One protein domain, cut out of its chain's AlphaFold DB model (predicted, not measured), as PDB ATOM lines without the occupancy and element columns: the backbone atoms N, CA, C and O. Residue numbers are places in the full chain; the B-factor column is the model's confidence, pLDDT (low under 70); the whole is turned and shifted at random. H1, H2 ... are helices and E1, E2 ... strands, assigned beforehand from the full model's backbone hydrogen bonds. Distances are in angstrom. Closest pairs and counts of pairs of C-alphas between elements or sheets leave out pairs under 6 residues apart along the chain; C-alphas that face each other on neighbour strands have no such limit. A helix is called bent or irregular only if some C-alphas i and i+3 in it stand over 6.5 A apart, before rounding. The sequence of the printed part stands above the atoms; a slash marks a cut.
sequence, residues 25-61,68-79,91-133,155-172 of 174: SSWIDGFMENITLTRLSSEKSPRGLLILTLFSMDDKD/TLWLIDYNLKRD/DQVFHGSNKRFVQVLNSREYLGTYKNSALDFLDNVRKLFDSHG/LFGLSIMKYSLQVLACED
ATOM      1  N   SER A  25     -11.011  29.286  42.824       89.75
ATOM      2  CA  SER A  25      -9.731  28.614  42.559       89.75
ATOM      3  C   SER A  25      -8.736  28.714  43.718       89.75
ATOM      4  O   SER A  25      -7.891  27.834  43.880       89.75
ATOM      5  N   SER A  26      -8.855  29.744  44.567       88.62
ATOM      6  CA  SER A  26      -8.038  29.888  45.778       88.62
ATOM      7  C   SER A  26      -8.294  28.790  46.814       88.62
ATOM      8  O   SER A  26      -7.524  28.627  47.756       88.62
ATOM      9  N   TRP A  27      -9.348  27.980  46.663       87.81
ATOM     10  CA  TRP A  27      -9.613  26.874  47.584       87.81
ATOM     11  C   TRP A  27      -8.541  25.788  47.536       87.81
ATOM     12  O   TRP A  27      -8.386  25.060  48.521       87.81
ATOM     13  N   ILE A  28      -7.800  25.697  46.430       83.38
ATOM     14  CA  ILE A  28      -6.627  24.829  46.295       83.38
ATOM     15  C   ILE A  28      -5.406  25.392  47.027       83.38
ATOM     16  O   ILE A  28      -4.549  24.618  47.466       83.38
ATOM     17  N   ASP A  29      -5.335  26.709  47.225       79.62
ATOM     18  CA  ASP A  29      -4.200  27.333  47.891       79.62
ATOM     19  C   ASP A  29      -4.103  26.848  49.344       79.62
ATOM     20  O   ASP A  29      -5.068  26.852  50.125       79.62
ATOM     21  N   GLY A  30      -2.909  26.373  49.704       65.94
ATOM     22  CA  GLY A  30      -2.631  25.793  51.014       65.94
ATOM     23  C   GLY A  30      -3.307  24.442  51.272       65.94
ATOM     24  O   GLY A  30      -3.191  23.935  52.388       65.94
ATOM     25  N   PHE A  31      -3.980  23.832  50.280       68.56
ATOM     26  CA  PHE A  31      -4.619  22.526  50.463       68.56
ATOM     27  C   PHE A  31      -3.591  21.406  50.695       68.56
ATOM     28  O   PHE A  31      -3.793  20.512  51.513       68.56
ATOM     29  N   MET A  32      -2.437  21.497  50.029       60.75
ATOM     30  CA  MET A  32      -1.364  20.497  50.096       60.75
ATOM     31  C   MET A  32      -0.343  20.740  51.227       60.75
ATOM     32  O   MET A  32       0.525  19.902  51.455       60.75
ATOM     33  N   GLU A  33      -0.421  21.861  51.953       59.88
ATOM     34  CA  GLU A  33       0.640  22.329  52.865       59.88
ATOM     35  C   GLU A  33       0.364  22.042  54.359       59.88
ATOM     36  O   GLU A  33       0.485  22.925  55.203       59.88
ATOM     37  N   ASN A  34       0.046  20.799  54.732       52.66
ATOM     38  CA  ASN A  34      -0.315  20.388  56.109       52.66
ATOM     39  C   ASN A  34      -1.707  20.841  56.558       52.66
ATOM     40  O   ASN A  34      -1.895  21.556  57.552       52.66
ATOM     41  N   ILE A  35      -2.713  20.365  55.839       61.19
ATOM     42  CA  ILE A  35      -4.080  20.383  56.325       61.19
ATOM     43  C   ILE A  35      -4.260  19.274  57.368       61.19
ATOM     44  O   ILE A  35      -4.118  18.089  57.081       61.19
ATOM     45  N   THR A  36      -4.605  19.667  58.590       60.94
ATOM     46  CA  THR A  36      -5.257  18.769  59.545       60.94
ATOM     47  C   THR A  36      -6.763  18.971  59.429       60.94
ATOM     48  O   THR A  36      -7.223  20.102  59.240       60.94
ATOM     49  N   LEU A  37      -7.552  17.901  59.565       60.50
ATOM     50  CA  LEU A  37      -9.021  17.991  59.565       60.50
ATOM     51  C   LEU A  37      -9.523  19.044  60.568       60.50
ATOM     52  O   LEU A  37     -10.426  19.807  60.253       60.50
ATOM     53  N   THR A  38      -8.852  19.179  61.716       61.53
ATOM     54  CA  THR A  38      -9.118  20.199  62.744       61.53
ATOM     55  C   THR A  38      -8.984  21.640  62.235       61.53
ATOM     56  O   THR A  38      -9.723  22.540  62.648       61.53
ATOM     57  N   ARG A  39      -8.020  21.901  61.343       67.19
ATOM     58  CA  ARG A  39      -7.825  23.229  60.747       67.19
ATOM     59  C   ARG A  39      -8.919  23.535  59.727       67.19
ATOM     60  O   ARG A  39      -9.424  24.651  59.708       67.19
ATOM     61  N   LEU A  40      -9.325  22.545  58.935       66.50
ATOM     62  CA  LEU A  40     -10.422  22.693  57.977       66.50
ATOM     63  C   LEU A  40     -11.781  22.848  58.662       66.50
ATOM     64  O   LEU A  40     -12.573  23.701  58.279       66.50
ATOM     65  N   SER A  41     -12.030  22.083  59.726       64.19
ATOM     66  CA  SER A  41     -13.279  22.143  60.488       64.19
ATOM     67  C   SER A  41     -13.454  23.454  61.260       64.19
ATOM     68  O   SER A  41     -14.553  23.774  61.706       64.19
ATOM     69  N   SER A  42     -12.370  24.211  61.457       69.38
ATOM     70  CA  SER A  42     -12.396  25.538  62.079       69.38
ATOM     71  C   SER A  42     -12.395  26.683  61.063       69.38
ATOM     72  O   SER A  42     -12.522  27.848  61.456       69.38
ATOM     73  N   GLU A  43     -12.297  26.374  59.768       78.12
ATOM     74  CA  GLU A  43     -12.309  27.365  58.704       78.12
ATOM     75  C   GLU A  43     -13.708  27.963  58.520       78.12
ATOM     76  O   GLU A  43     -14.683  27.276  58.223       78.12
ATOM     77  N   LYS A  44     -13.813  29.286  58.676       81.88
ATOM     78  CA  LYS A  44     -15.071  30.032  58.535       81.88
ATOM     79  C   LYS A  44     -15.236  30.576  57.117       81.88
ATOM     80  O   LYS A  44     -15.324  31.784  56.921       81.88
ATOM     81  N   SER A  45     -15.236  29.680  56.140       82.88
ATOM     82  CA  SER A  45     -15.382  29.996  54.718       82.88
ATOM     83  C   SER A  45     -16.374  29.026  54.055       82.88
ATOM     84  O   SER A  45     -16.677  27.976  54.632       82.88
ATOM     85  N   PRO A  46     -16.860  29.319  52.836       84.12
ATOM     86  CA  PRO A  46     -17.625  28.352  52.050       84.12
ATOM     87  C   PRO A  46     -16.863  27.034  51.800       84.12
ATOM     88  O   PRO A  46     -17.477  25.968  51.820       84.12
ATOM     89  N   ARG A  47     -15.526  27.085  51.676       84.62
ATOM     90  CA  ARG A  47     -14.656  25.896  51.612       84.62
ATOM     91  C   ARG A  47     -14.761  25.059  52.886       84.62
ATOM     92  O   ARG A  47     -14.978  23.852  52.816       84.62
ATOM     93  N   GLY A  48     -14.646  25.704  54.048       79.44
ATOM     94  CA  GLY A  48     -14.799  25.054  55.352       79.44
ATOM     95  C   GLY A  48     -16.186  24.433  55.532       79.44
ATOM     96  O   GLY A  48     -16.296  23.292  55.979       79.44
ATOM     97  N   LEU A  49     -17.241  25.137  55.105       78.38
ATOM     98  CA  LEU A  49     -18.617  24.630  55.124       78.38
ATOM     99  C   LEU A  49     -18.780  23.370  54.266       78.38
ATOM    100  O   LEU A  49     -19.368  22.393  54.732       78.38
ATOM    101  N   LEU A  50     -18.259  23.375  53.036       81.12
ATOM    102  CA  LEU A  50     -18.305  22.209  52.155       81.12
ATOM    103  C   LEU A  50     -17.626  21.005  52.812       81.12
ATOM    104  O   LEU A  50     -18.220  19.936  52.896       81.12
ATOM    105  N   ILE A  51     -16.404  21.184  53.311       76.50
ATOM    106  CA  ILE A  51     -15.623  20.096  53.907       76.50
ATOM    107  C   ILE A  51     -16.330  19.515  55.135       76.50
ATOM    108  O   ILE A  51     -16.431  18.297  55.269       76.50
ATOM    109  N   LEU A  52     -16.861  20.372  56.010       74.69
ATOM    110  CA  LEU A  52     -17.656  19.951  57.166       74.69
ATOM    111  C   LEU A  52     -18.917  19.182  56.757       74.69
ATOM    112  O   LEU A  52     -19.288  18.209  57.415       74.69
ATOM    113  N   THR A  53     -19.565  19.607  55.674       74.19
ATOM    114  CA  THR A  53     -20.749  18.931  55.134       74.19
ATOM    115  C   THR A  53     -20.384  17.539  54.630       74.19
ATOM    116  O   THR A  53     -21.043  16.575  55.003       74.19
ATOM    117  N   LEU A  54     -19.295  17.415  53.865       73.38
ATOM    118  CA  LEU A  54     -18.802  16.125  53.374       73.38
ATOM    119  C   LEU A  54     -18.436  15.182  54.523       73.38
ATOM    120  O   LEU A  54     -18.826  14.020  54.500       73.38
ATOM    121  N   PHE A  55     -17.778  15.694  55.565       70.06
ATOM    122  CA  PHE A  55     -17.473  14.918  56.768       70.06
ATOM    123  C   PHE A  55     -18.745  14.447  57.495       70.06
ATOM    124  O   PHE A  55     -18.838  13.305  57.930       70.06
ATOM    125  N   SER A  56     -19.759  15.311  57.589       66.81
ATOM    126  CA  SER A  56     -21.038  14.972  58.231       66.81
ATOM    127  C   SER A  56     -21.854  13.950  57.428       66.81
ATOM    128  O   SER A  56     -22.615  13.180  58.014       66.81
ATOM    129  N   MET A  57     -21.718  13.957  56.098       66.06
ATOM    130  CA  MET A  57     -22.323  12.968  55.199       66.06
ATOM    131  C   MET A  57     -21.626  11.606  55.280       66.06
ATOM    132  O   MET A  57     -22.288  10.590  55.114       66.06
ATOM    133  N   ASP A  58     -20.319  11.586  55.542       61.69
ATOM    134  CA  ASP A  58     -19.534  10.361  55.739       61.69
ATOM    135  C   ASP A  58     -19.838   9.676  57.089       61.69
ATOM    136  O   ASP A  58     -19.929   8.453  57.169       61.69
ATOM    137  N   ASP A  59     -20.051  10.457  58.155       53.66
ATOM    138  CA  ASP A  59     -20.237   9.930  59.516       53.66
ATOM    139  C   ASP A  59     -21.564   9.165  59.701       53.66
ATOM    140  O   ASP A  59     -21.628   8.134  60.383       53.66
ATOM    141  N   LYS A  60     -22.635   9.626  59.047       52.53
ATOM    142  CA  LYS A  60     -23.953   8.993  59.128       52.53
ATOM    143  C   LYS A  60     -24.009   7.798  58.166       52.53
ATOM    144  O   LYS A  60     -24.221   7.991  56.976       52.53
ATOM    145  N   ASP A  61     -23.957   6.566  58.693       50.41
ATOM    146  CA  ASP A  61     -24.258   5.280  58.000       50.41
ATOM    147  C   ASP A  61     -25.701   5.204  57.419       50.41
ATOM    148  O   ASP A  61     -26.275   4.133  57.205       50.41
ATOM    149  N   THR A  68     -27.753  16.082  46.646       70.94
ATOM    150  CA  THR A  68     -26.728  16.527  45.696       70.94
ATOM    151  C   THR A  68     -26.170  17.887  46.111       70.94
ATOM    152  O   THR A  68     -26.868  18.896  46.105       70.94
ATOM    153  N   LEU A  69     -24.890  17.919  46.455       81.50
ATOM    154  CA  LEU A  69     -24.067  19.110  46.571       81.50
ATOM    155  C   LEU A  69     -23.490  19.445  45.196       81.50
ATOM    156  O   LEU A  69     -22.838  18.614  44.563       81.50
ATOM    157  N   TRP A  70     -23.696  20.678  44.757       85.88
ATOM    158  CA  TRP A  70     -23.183  21.195  43.498       85.88
ATOM    159  C   TRP A  70     -22.041  22.174  43.746       85.88
ATOM    160  O   TRP A  70     -22.179  23.117  44.526       85.88
ATOM    161  N   LEU A  71     -20.930  21.988  43.041       90.62
ATOM    162  CA  LEU A  71     -19.900  23.010  42.888       90.62
ATOM    163  C   LEU A  71     -20.012  23.640  41.510       90.62
ATOM    164  O   LEU A  71     -19.879  22.956  40.500       90.62
ATOM    165  N   ILE A  72     -20.260  24.941  41.480       91.69
ATOM    166  CA  ILE A  72     -20.357  25.717  40.250       91.69
ATOM    167  C   ILE A  72     -18.983  26.303  39.965       91.69
ATOM    168  O   ILE A  72     -18.508  27.155  40.713       91.69
ATOM    169  N   ASP A  73     -18.360  25.863  38.877       93.31
ATOM    170  CA  ASP A  73     -17.082  26.388  38.420       93.31
ATOM    171  C   ASP A  73     -17.273  27.209  37.141       93.31
ATOM    172  O   ASP A  73     -17.625  26.696  36.074       93.31
ATOM    173  N   TYR A  74     -17.047  28.516  37.260       90.81
ATOM    174  CA  TYR A  74     -17.152  29.450  36.140       90.81
ATOM    175  C   TYR A  74     -15.941  29.415  35.200       90.81
ATOM    176  O   TYR A  74     -16.048  29.854  34.053       90.81
ATOM    177  N   ASN A  75     -14.804  28.909  35.678       90.50
ATOM    178  CA  ASN A  75     -13.548  28.849  34.934       90.50
ATOM    179  C   ASN A  75     -13.362  27.506  34.220       90.50
ATOM    180  O   ASN A  75     -12.529  27.396  33.319       90.50
ATOM    181  N   LEU A  76     -14.145  26.497  34.597       91.25
ATOM    182  CA  LEU A  76     -14.139  25.188  33.966       91.25
ATOM    183  C   LEU A  76     -14.827  25.255  32.594       91.25
ATOM    184  O   LEU A  76     -16.030  25.496  32.491       91.25
ATOM    185  N   LYS A  77     -14.051  25.039  31.529       90.00
ATOM    186  CA  LYS A  77     -14.495  25.125  30.130       90.00
ATOM    187  C   LYS A  77     -14.207  23.825  29.387       90.00
ATOM    188  O   LYS A  77     -13.126  23.248  29.529       90.00
ATOM    189  N   ARG A  78     -15.187  23.382  28.597       86.69
ATOM    190  CA  ARG A  78     -15.093  22.175  27.773       86.69
ATOM    191  C   ARG A  78     -14.072  22.391  26.647       86.69
ATOM    192  O   ARG A  78     -14.010  23.456  26.037       86.69
ATOM    193  N   ASP A  79     -13.260  21.381  26.366       84.56
ATOM    194  CA  ASP A  79     -12.286  21.377  25.280       84.56
ATOM    195  C   ASP A  79     -13.031  21.271  23.931       84.56
ATOM    196  O   ASP A  79     -13.324  20.173  23.448       84.56
ATOM    197  N   ASP A  91     -26.421  14.632  30.109       65.69
ATOM    198  CA  ASP A  91     -25.974  15.854  30.795       65.69
ATOM    199  C   ASP A  91     -27.182  16.622  31.367       65.69
ATOM    200  O   ASP A  91     -28.048  17.089  30.617       65.69
ATOM    201  N   GLN A  92     -27.245  16.816  32.691       79.38
ATOM    202  CA  GLN A  92     -28.195  17.770  33.268       79.38
ATOM    203  C   GLN A  92     -27.740  19.198  32.958       79.38
ATOM    204  O   GLN A  92     -26.640  19.617  33.330       79.38
ATOM    205  N   VAL A  93     -28.602  19.946  32.270       80.88
ATOM    206  CA  VAL A  93     -28.379  21.353  31.930       80.88
ATOM    207  C   VAL A  93     -29.265  22.227  32.808       80.88
ATOM    208  O   VAL A  93     -30.479  22.042  32.873       80.88
ATOM    209  N   PHE A  94     -28.649  23.208  33.457       82.06
ATOM    210  CA  PHE A  94     -29.306  24.200  34.293       82.06
ATOM    211  C   PHE A  94     -29.118  25.588  33.680       82.06
ATOM    212  O   PHE A  94     -28.105  25.878  33.044       82.06
ATOM    213  N   HIS A  95     -30.090  26.471  33.889       81.81
ATOM    214  CA  HIS A  95     -30.051  27.841  33.387       81.81
ATOM    215  C   HIS A  95     -30.219  28.822  34.545       81.81
ATOM    216  O   HIS A  95     -31.097  28.649  35.388       81.81
ATOM    217  N   GLY A  96     -29.400  29.872  34.571       78.19
ATOM    218  CA  GLY A  96     -29.490  30.926  35.579       78.19
ATOM    219  C   GLY A  96     -28.701  32.158  35.158       78.19
ATOM    220  O   GLY A  96     -27.603  32.033  34.630       78.19
ATOM    221  N   SER A  97     -29.253  33.356  35.364       77.75
ATOM    222  CA  SER A  97     -28.567  34.631  35.080       77.75
ATOM    223  C   SER A  97     -27.960  34.728  33.667       77.75
ATOM    224  O   SER A  97     -26.828  35.183  33.512       77.75
ATOM    225  N   ASN A  98     -28.697  34.284  32.639       80.12
ATOM    226  CA  ASN A  98     -28.257  34.208  31.232       80.12
ATOM    227  C   ASN A  98     -27.024  33.325  30.985       80.12
ATOM    228  O   ASN A  98     -26.375  33.441  29.949       80.12
ATOM    229  N   LYS A  99     -26.699  32.444  31.927       82.88
ATOM    230  CA  LYS A  99     -25.634  31.458  31.808       82.88
ATOM    231  C   LYS A  99     -26.236  30.068  31.700       82.88
ATOM    232  O   LYS A  99     -27.307  29.785  32.251       82.88
ATOM    233  N   ARG A 100     -25.525  29.209  30.978       85.62
ATOM    234  CA  ARG A 100     -25.818  27.787  30.868       85.62
ATOM    235  C   ARG A 100     -24.837  27.041  31.758       85.62
ATOM    236  O   ARG A 100     -23.639  27.281  31.704       85.62
ATOM    237  N   PHE A 101     -25.347  26.140  32.578       88.06
ATOM    238  CA  PHE A 101     -24.540  25.305  33.452       88.06
ATOM    239  C   PHE A 101     -24.752  23.853  33.066       88.06
ATOM    240  O   PHE A 101     -25.894  23.410  32.950       88.06
ATOM    241  N   VAL A 102     -23.669  23.120  32.855       88.38
ATOM    242  CA  VAL A 102     -23.723  21.723  32.426       88.38
ATOM    243  C   VAL A 102     -23.058  20.855  33.474       88.38
ATOM    244  O   VAL A 102     -21.942  21.140  33.917       88.38
ATOM    245  N   GLN A 103     -23.755  19.802  33.889       88.69
ATOM    246  CA  GLN A 103     -23.191  18.783  34.758       88.69
ATOM    247  C   GLN A 103     -21.979  18.124  34.104       88.69
ATOM    248  O   GLN A 103     -22.036  17.634  32.981       88.69
ATOM    249  N   VAL A 104     -20.876  18.072  34.844       87.62
ATOM    250  CA  VAL A 104     -19.644  17.433  34.391       87.62
ATOM    251  C   VAL A 104     -19.707  15.937  34.688       87.62
ATOM    252  O   VAL A 104     -19.442  15.506  35.810       87.62
ATOM    253  N   LEU A 105     -20.032  15.134  33.673       83.81
ATOM    254  CA  LEU A 105     -20.026  13.667  33.770       83.81
ATOM    255  C   LEU A 105     -18.647  13.056  33.483       83.81
ATOM    256  O   LEU A 105     -18.285  12.019  34.041       83.81
ATOM    257  N   ASN A 106     -17.856  13.707  32.627       84.06
ATOM    258  CA  ASN A 106     -16.565  13.213  32.164       84.06
ATOM    259  C   ASN A 106     -15.493  14.306  32.245       84.06
ATOM    260  O   ASN A 106     -15.385  15.174  31.381       84.06
ATOM    261  N   SER A 107     -14.626  14.228  33.258       83.88
ATOM    262  CA  SER A 107     -13.553  15.209  33.471       83.88
ATOM    263  C   SER A 107     -12.548  15.305  32.312       83.88
ATOM    264  O   SER A 107     -11.873  16.322  32.169       83.88
ATOM    265  N   ARG A 108     -12.460  14.288  31.437       85.06
ATOM    266  CA  ARG A 108     -11.548  14.289  30.273       85.06
ATOM    267  C   ARG A 108     -11.920  15.308  29.196       85.06
ATOM    268  O   ARG A 108     -11.106  15.581  28.306       85.06
ATOM    269  N   GLU A 109     -13.143  15.815  29.242       86.25
ATOM    270  CA  GLU A 109     -13.630  16.861  28.347       86.25
ATOM    271  C   GLU A 109     -13.186  18.254  28.788       86.25
ATOM    272  O   GLU A 109     -13.336  19.193  28.022       86.25
ATOM    273  N   TYR A 110     -12.596  18.386  29.975       88.50
ATOM    274  CA  TYR A 110     -12.214  19.661  30.576       88.50
ATOM    275  C   TYR A 110     -10.708  19.725  30.874       88.50
ATOM    276  O   TYR A 110     -10.271  20.481  31.737       88.50
ATOM    277  N   LEU A 111      -9.885  18.912  30.195       86.56
ATOM    278  CA  LEU A 111      -8.457  18.783  30.517       86.56
ATOM    279  C   LEU A 111      -7.699  20.105  30.354       86.56
ATOM    280  O   LEU A 111      -6.771  20.355  31.122       86.56
ATOM    281  N   GLY A 112      -8.098  20.955  29.402       87.12
ATOM    282  CA  GLY A 112      -7.485  22.266  29.193       87.12
ATOM    283  C   GLY A 112      -7.668  23.235  30.364       87.12
ATOM    284  O   GLY A 112      -6.824  24.104  30.567       87.12
ATOM    285  N   THR A 113      -8.727  23.065  31.162       89.88
ATOM    286  CA  THR A 113      -9.060  23.928  32.311       89.88
ATOM    287  C   THR A 113      -9.131  23.168  33.637       89.88
ATOM    288  O   THR A 113      -9.595  23.699  34.637       89.88
ATOM    289  N   TYR A 114      -8.628  21.931  33.673       89.94
ATOM    290  CA  TYR A 114      -8.708  21.059  34.842       89.94
ATOM    291  C   TYR A 114      -7.927  21.591  36.043       89.94
ATOM    292  O   TYR A 114      -8.390  21.522  37.177       89.94
ATOM    293  N   LYS A 115      -6.713  22.089  35.809       90.12
ATOM    294  CA  LYS A 115      -5.822  22.531  36.882       90.12
ATOM    295  C   LYS A 115      -6.438  23.714  37.623       90.12
ATOM    296  O   LYS A 115      -6.847  24.680  36.986       90.12
ATOM    297  N   ASN A 116      -6.416  23.669  38.953       88.44
ATOM    298  CA  ASN A 116      -7.013  24.690  39.815       88.44
ATOM    299  C   ASN A 116      -8.540  24.849  39.647       88.44
ATOM    300  O   ASN A 116      -9.083  25.906  39.969       88.44
ATOM    301  N   SER A 117      -9.217  23.826  39.119       92.25
ATOM    302  CA  SER A 117     -10.678  23.789  39.001       92.25
ATOM    303  C   SER A 117     -11.331  23.097  40.193       92.25
ATOM    304  O   SER A 117     -10.670  22.424  40.993       92.25
ATOM    305  N   ALA A 118     -12.659  23.165  40.250       91.94
ATOM    306  CA  ALA A 118     -13.457  22.380  41.178       91.94
ATOM    307  C   ALA A 118     -13.140  20.879  41.071       91.94
ATOM    308  O   ALA A 118     -13.071  20.211  42.096       91.94
ATOM    309  N   LEU A 119     -12.884  20.342  39.870       90.56
ATOM    310  CA  LEU A 119     -12.536  18.924  39.693       90.56
ATOM    311  C   LEU A 119     -11.203  18.569  40.365       90.56
ATOM    312  O   LEU A 119     -11.119  17.568  41.074       90.56
ATOM    313  N   ASP A 120     -10.183  19.408  40.182       89.75
ATOM    314  CA  ASP A 120      -8.870  19.239  40.815       89.75
ATOM    315  C   ASP A 120      -8.985  19.362  42.339       89.75
ATOM    316  O   ASP A 120      -8.472  18.533  43.092       89.75
ATOM    317  N   PHE A 121      -9.760  20.336  42.822       88.12
ATOM    318  CA  PHE A 121     -10.046  20.480  44.245       88.12
ATOM    319  C   PHE A 121     -10.717  19.222  44.816       88.12
ATOM    320  O   PHE A 121     -10.268  18.700  45.836       88.12
ATOM    321  N   LEU A 122     -11.738  18.687  44.139       84.62
ATOM    322  CA  LEU A 122     -12.430  17.473  44.572       84.62
ATOM    323  C   LEU A 122     -11.519  16.250  44.617       84.62
ATOM    324  O   LEU A 122     -11.628  15.449  45.543       84.62
ATOM    325  N   ASP A 123     -10.605  16.103  43.664       82.25
ATOM    326  CA  ASP A 123      -9.625  15.022  43.695       82.25
ATOM    327  C   ASP A 123      -8.660  15.149  44.875       82.25
ATOM    328  O   ASP A 123      -8.291  14.142  45.481       82.25
ATOM    329  N   ASN A 124      -8.270  16.368  45.247       79.75
ATOM    330  CA  ASN A 124      -7.449  16.591  46.435       79.75
ATOM    331  C   ASN A 124      -8.228  16.304  47.726       79.75
ATOM    332  O   ASN A 124      -7.692  15.661  48.628       79.75
ATOM    333  N   VAL A 125      -9.505  16.687  47.791       78.00
ATOM    334  CA  VAL A 125     -10.396  16.321  48.900       78.00
ATOM    335  C   VAL A 125     -10.522  14.803  49.005       78.00
ATOM    336  O   VAL A 125     -10.272  14.256  50.072       78.00
ATOM    337  N   ARG A 126     -10.804  14.093  47.908       75.50
ATOM    338  CA  ARG A 126     -10.860  12.620  47.896       75.50
ATOM    339  C   ARG A 126      -9.568  11.995  48.406       75.50
ATOM    340  O   ARG A 126      -9.622  11.178  49.314       75.50
ATOM    341  N   LYS A 127      -8.407  12.448  47.921       74.25
ATOM    342  CA  LYS A 127      -7.100  11.982  48.415       74.25
ATOM    343  C   LYS A 127      -6.923  12.215  49.913       74.25
ATOM    344  O   LYS A 127      -6.306  11.382  50.565       74.25
ATOM    345  N   LEU A 128      -7.430  13.316  50.471       72.06
ATOM    346  CA  LEU A 128      -7.386  13.568  51.915       72.06
ATOM    347  C   LEU A 128      -8.182  12.508  52.693       72.06
ATOM    348  O   LEU A 128      -7.703  12.020  53.714       72.06
ATOM    349  N   PHE A 129      -9.353  12.118  52.188       68.12
ATOM    350  CA  PHE A 129     -10.152  11.040  52.773       68.12
ATOM    351  C   PHE A 129      -9.532   9.645  52.523       68.12
ATOM    352  O   PHE A 129      -9.561   8.806  53.418       68.12
ATOM    353  N   ASP A 130      -8.878   9.422  51.376       61.50
ATOM    354  CA  ASP A 130      -8.268   8.135  50.986       61.50
ATOM    355  C   ASP A 130      -6.898   7.866  51.632       61.50
ATOM    356  O   ASP A 130      -6.545   6.723  51.924       61.50
ATOM    357  N   SER A 131      -6.089   8.907  51.855       49.25
ATOM    358  CA  SER A 131      -4.748   8.792  52.458       49.25
ATOM    359  C   SER A 131      -4.777   8.465  53.955       49.25
ATOM    360  O   SER A 131      -3.733   8.178  54.538       49.25
ATOM    361  N   HIS A 132      -5.971   8.385  54.546       48.25
ATOM    362  CA  HIS A 132      -6.227   7.767  55.844       48.25
ATOM    363  C   HIS A 132      -6.670   6.297  55.678       48.25
ATOM    364  O   HIS A 132      -7.635   5.844  56.294       48.25
ATOM    365  N   GLY A 133      -5.942   5.535  54.845       34.19
ATOM    366  CA  GLY A 133      -5.990   4.066  54.824       34.19
ATOM    367  C   GLY A 133      -5.714   3.463  56.216       34.19
ATOM    368  O   GLY A 133      -5.257   4.178  57.107       34.19
ATOM    369  N   LEU A 155     -14.243   1.110  55.322       36.16
ATOM    370  CA  LEU A 155     -14.397   0.539  53.979       36.16
ATOM    371  C   LEU A 155     -15.498   1.205  53.132       36.16
ATOM    372  O   LEU A 155     -15.585   0.908  51.943       36.16
ATOM    373  N   PHE A 156     -16.324   2.096  53.702       39.72
ATOM    374  CA  PHE A 156     -17.549   2.586  53.039       39.72
ATOM    375  C   PHE A 156     -17.573   4.081  52.653       39.72
ATOM    376  O   PHE A 156     -18.407   4.459  51.825       39.72
ATOM    377  N   GLY A 157     -16.648   4.917  53.141       42.12
ATOM    378  CA  GLY A 157     -16.696   6.382  52.941       42.12
ATOM    379  C   GLY A 157     -16.512   6.879  51.497       42.12
ATOM    380  O   GLY A 157     -17.008   7.933  51.098       42.12
ATOM    381  N   LEU A 158     -15.897   6.062  50.638       45.47
ATOM    382  CA  LEU A 158     -15.706   6.360  49.211       45.47
ATOM    383  C   LEU A 158     -17.014   6.421  48.401       45.47
ATOM    384  O   LEU A 158     -17.059   7.042  47.337       45.47
ATOM    385  N   SER A 159     -18.074   5.755  48.869       49.94
ATOM    386  CA  SER A 159     -19.315   5.609  48.103       49.94
ATOM    387  C   SER A 159     -20.142   6.898  48.119       49.94
ATOM    388  O   SER A 159     -20.573   7.365  47.068       49.94
ATOM    389  N   ILE A 160     -20.310   7.531  49.283       53.69
ATOM    390  CA  ILE A 160     -21.263   8.638  49.462       53.69
ATOM    391  C   ILE A 160     -20.788   9.907  48.743       53.69
ATOM    392  O   ILE A 160     -21.547  10.494  47.971       53.69
ATOM    393  N   MET A 161     -19.512  10.289  48.886       58.88
ATOM    394  CA  MET A 161     -18.978  11.484  48.214       58.88
ATOM    395  C   MET A 161     -19.049  11.400  46.684       58.88
ATOM    396  O   MET A 161     -19.196  12.421  46.016       58.88
ATOM    397  N   LYS A 162     -18.954  10.194  46.110       57.62
ATOM    398  CA  LYS A 162     -19.027  10.000  44.658       57.62
ATOM    399  C   LYS A 162     -20.427  10.273  44.100       57.62
ATOM    400  O   LYS A 162     -20.530  10.740  42.969       57.62
ATOM    401  N   TYR A 163     -21.477   9.977  44.863       59.03
ATOM    402  CA  TYR A 163     -22.862  10.143  44.407       59.03
ATOM    403  C   TYR A 163     -23.468  11.487  44.820       59.03
ATOM    404  O   TYR A 163     -24.304  12.024  44.091       59.03
ATOM    405  N   SER A 164     -23.022  12.045  45.946       70.31
ATOM    406  CA  SER A 164     -23.593  13.266  46.514       70.31
ATOM    407  C   SER A 164     -22.908  14.550  46.052       70.31
ATOM    408  O   SER A 164     -23.512  15.600  46.185       70.31
ATOM    409  N   LEU A 165     -21.691  14.521  45.496       79.56
ATOM    410  CA  LEU A 165     -20.963  15.739  45.112       79.56
ATOM    411  C   LEU A 165     -20.716  15.808  43.605       79.56
ATOM    412  O   LEU A 165     -20.039  14.954  43.031       79.56
ATOM    413  N   GLN A 166     -21.259  16.844  42.971       86.12
ATOM    414  CA  GLN A 166     -21.266  17.020  41.522       86.12
ATOM    415  C   GLN A 166     -20.756  18.413  41.134       86.12
ATOM    416  O   GLN A 166     -20.839  19.361  41.913       86.12
ATOM    417  N   VAL A 167     -20.206  18.539  39.924       89.81
ATOM    418  CA  VAL A 167     -19.656  19.801  39.403       89.81
ATOM    419  C   VAL A 167     -20.504  20.286  38.234       89.81
ATOM    420  O   VAL A 167     -20.850  19.502  37.350       89.81
ATOM    421  N   LEU A 168     -20.815  21.579  38.230       91.12
ATOM    422  CA  LEU A 168     -21.424  22.297  37.118       91.12
ATOM    423  C   LEU A 168     -20.372  23.196  36.470       91.12
ATOM    424  O   LEU A 168     -19.806  24.063  37.135       91.12
ATOM    425  N   ALA A 169     -20.143  23.016  35.173       90.88
ATOM    426  CA  ALA A 169     -19.328  23.918  34.368       90.88
ATOM    427  C   ALA A 169     -20.203  25.034  33.783       90.88
ATOM    428  O   ALA A 169     -21.291  24.760  33.269       90.88
ATOM    429  N   CYS A 170     -19.736  26.282  33.840       88.81
ATOM    430  CA  CYS A 170     -20.415  27.402  33.190       88.81
ATOM    431  C   CYS A 170     -20.037  27.488  31.705       88.81
ATOM    432  O   CYS A 170     -18.927  27.890  31.341       88.81
ATOM    433  N   GLU A 171     -21.000  27.207  30.842       83.31
ATOM    434  CA  GLU A 171     -20.897  27.392  29.401       83.31
ATOM    435  C   GLU A 171     -21.485  28.748  28.999       83.31
ATOM    436  O   GLU A 171     -22.500  29.207  29.539       83.31
ATOM    437  N   ASP A 172     -20.809  29.412  28.066       72.19
ATOM    438  CA  ASP A 172     -21.308  30.651  27.485       72.19
ATOM    439  C   ASP A 172     -22.485  30.311  26.556       72.19
ATOM    440  O   ASP A 172     -22.469  29.295  25.859       72.19
TER     441      ASP A 172
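AT A GLANCE: This is residues 25 to 61, 68 to 79, 91 to 133 and 155 to 172 of the 174 residues of an uncharacterized protein of Trichoderma gamsii (UniProt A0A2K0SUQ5). A strongly twisted, curled sheet of four strands makes one end of the domain, and three helices, H3, H5 and H6, gather loosely toward the other end, with few contacts among them. H6 leads straight into E4, an inner strand of the sheet, while H2 packs on H3 at the end away from the hairpin of E2 and E3. The printed part has 110 residues, with six named helices and four named strands in the order H1 H2 H3 E1 E2 E3 H4 H5 H6 E4; the class is mixed, helices and strands. The sheet runs E1, E4, E3, E2 and is mixed. The whole is compact, with a radius of gyration of the C-alphas of 14.5 A and spans of 39 by 30 by 26 A.

IN THESE COORDINATES: H1 is residues 25 to 28, 6.2 A from first to last C-alpha, and begins at C-alpha 25 at (-9.731, 28.614, 42.559). It is neither bent nor irregular, but only just: C-alphas 25 and 28 are 6.2 A apart. H2 is residues 37 to 41, 6.0 A, and H3 is residues 46 to 59, 20.0 A. E1 is residues 69 to 73, 13.0 A, with C-alpha 69 at (-24.067, 19.110, 46.571). E2 is residues 93 to 96, 10.3 A, and E3 is residues 99 to 103, 13.2 A. H4 is residues 107 to 113, 9.9 A, and is irregular: C-alphas 109 and 112 are 8.2 A apart. H5 is residues 118 to 130, 18.1 A. H6 is residues 157 to 164, 11.7 A, and is neither bent nor irregular, but only just: C-alphas 157 and 160 are 6.2 A apart. E4 is residues 165 to 171, 19.6 A, and ends at C-alpha 171 at (-20.897, 27.392, 29.401).

HOW THE PARTS SIT: E1 and E4 are parallel at 30 degrees, with N 71 and O 166 within hydrogen-bond range at 2.9 A. E4 and E3 are antiparallel at 142 degrees, with N 171 and O 100 at 2.8 A. E3 and E2 are an antiparallel hairpin at 149 degrees, with N 94 and O 101 at 2.8 A. E1 and E2 are the edge strands. H5 only grazes the sheet, with residues 118 to 122; the closest C-alphas of H5 and E1 are those of Ala 118 and Asp 73, 6.1 A. H3 only grazes it too, with residues 50 to 54. H3 touches H6 with residues 54 to 58 alone, closest at the C-alphas of Asp 58 and Gly 157, 5.6 A, at a steep tilt of 58 degrees, opposite ways. H5 and H6 are close but not clearly touching, the C-alphas of Asp 130 and Leu 158 being closest at 7.9 A. H3 and H5 are only just apart, at 8.2 A. H2 touches residues 48 to 52 of H3, closest at the C-alphas of Leu 40 and Gly 48, 5.6 A. H1 and H5 only just touch, with 3 pairs of C-alphas within 8 A, the closest those of Ile 28 and Phe 121, 5.9 A. H4 is not on the sheet and is close to but not clearly touching H5, with the C-alphas of Ser 107 and Leu 119 closest at 7.3 A. In H2, H3 and H5 every O i to N i+4 pair is within hydrogen-bond range; H4 has 0 of 3, beside 2 of 4 O i to N i+3 pairs, H6 has 1 of 4, beside 2 of 5, and H1 is too short for an O i to N i+4 pair.

THE WHOLE: The two C-alphas farthest apart are those of Asn 98 and Gly 133, 44.3 A. Residues 62 to 67, 80 to 90 and 134 to 154 are not printed, and the gaps between C-alphas across these cuts are 16.9 A, 15.8 A and 9.2 A. Of the links that are printed whole, H1 to H2 is short but not tight, and the others are tight. The mean pLDDT of the printed part is 75.6; it is under 70 at residues 30 to 42, 56 to 61, 91, 129 to 133 and 155 to 163.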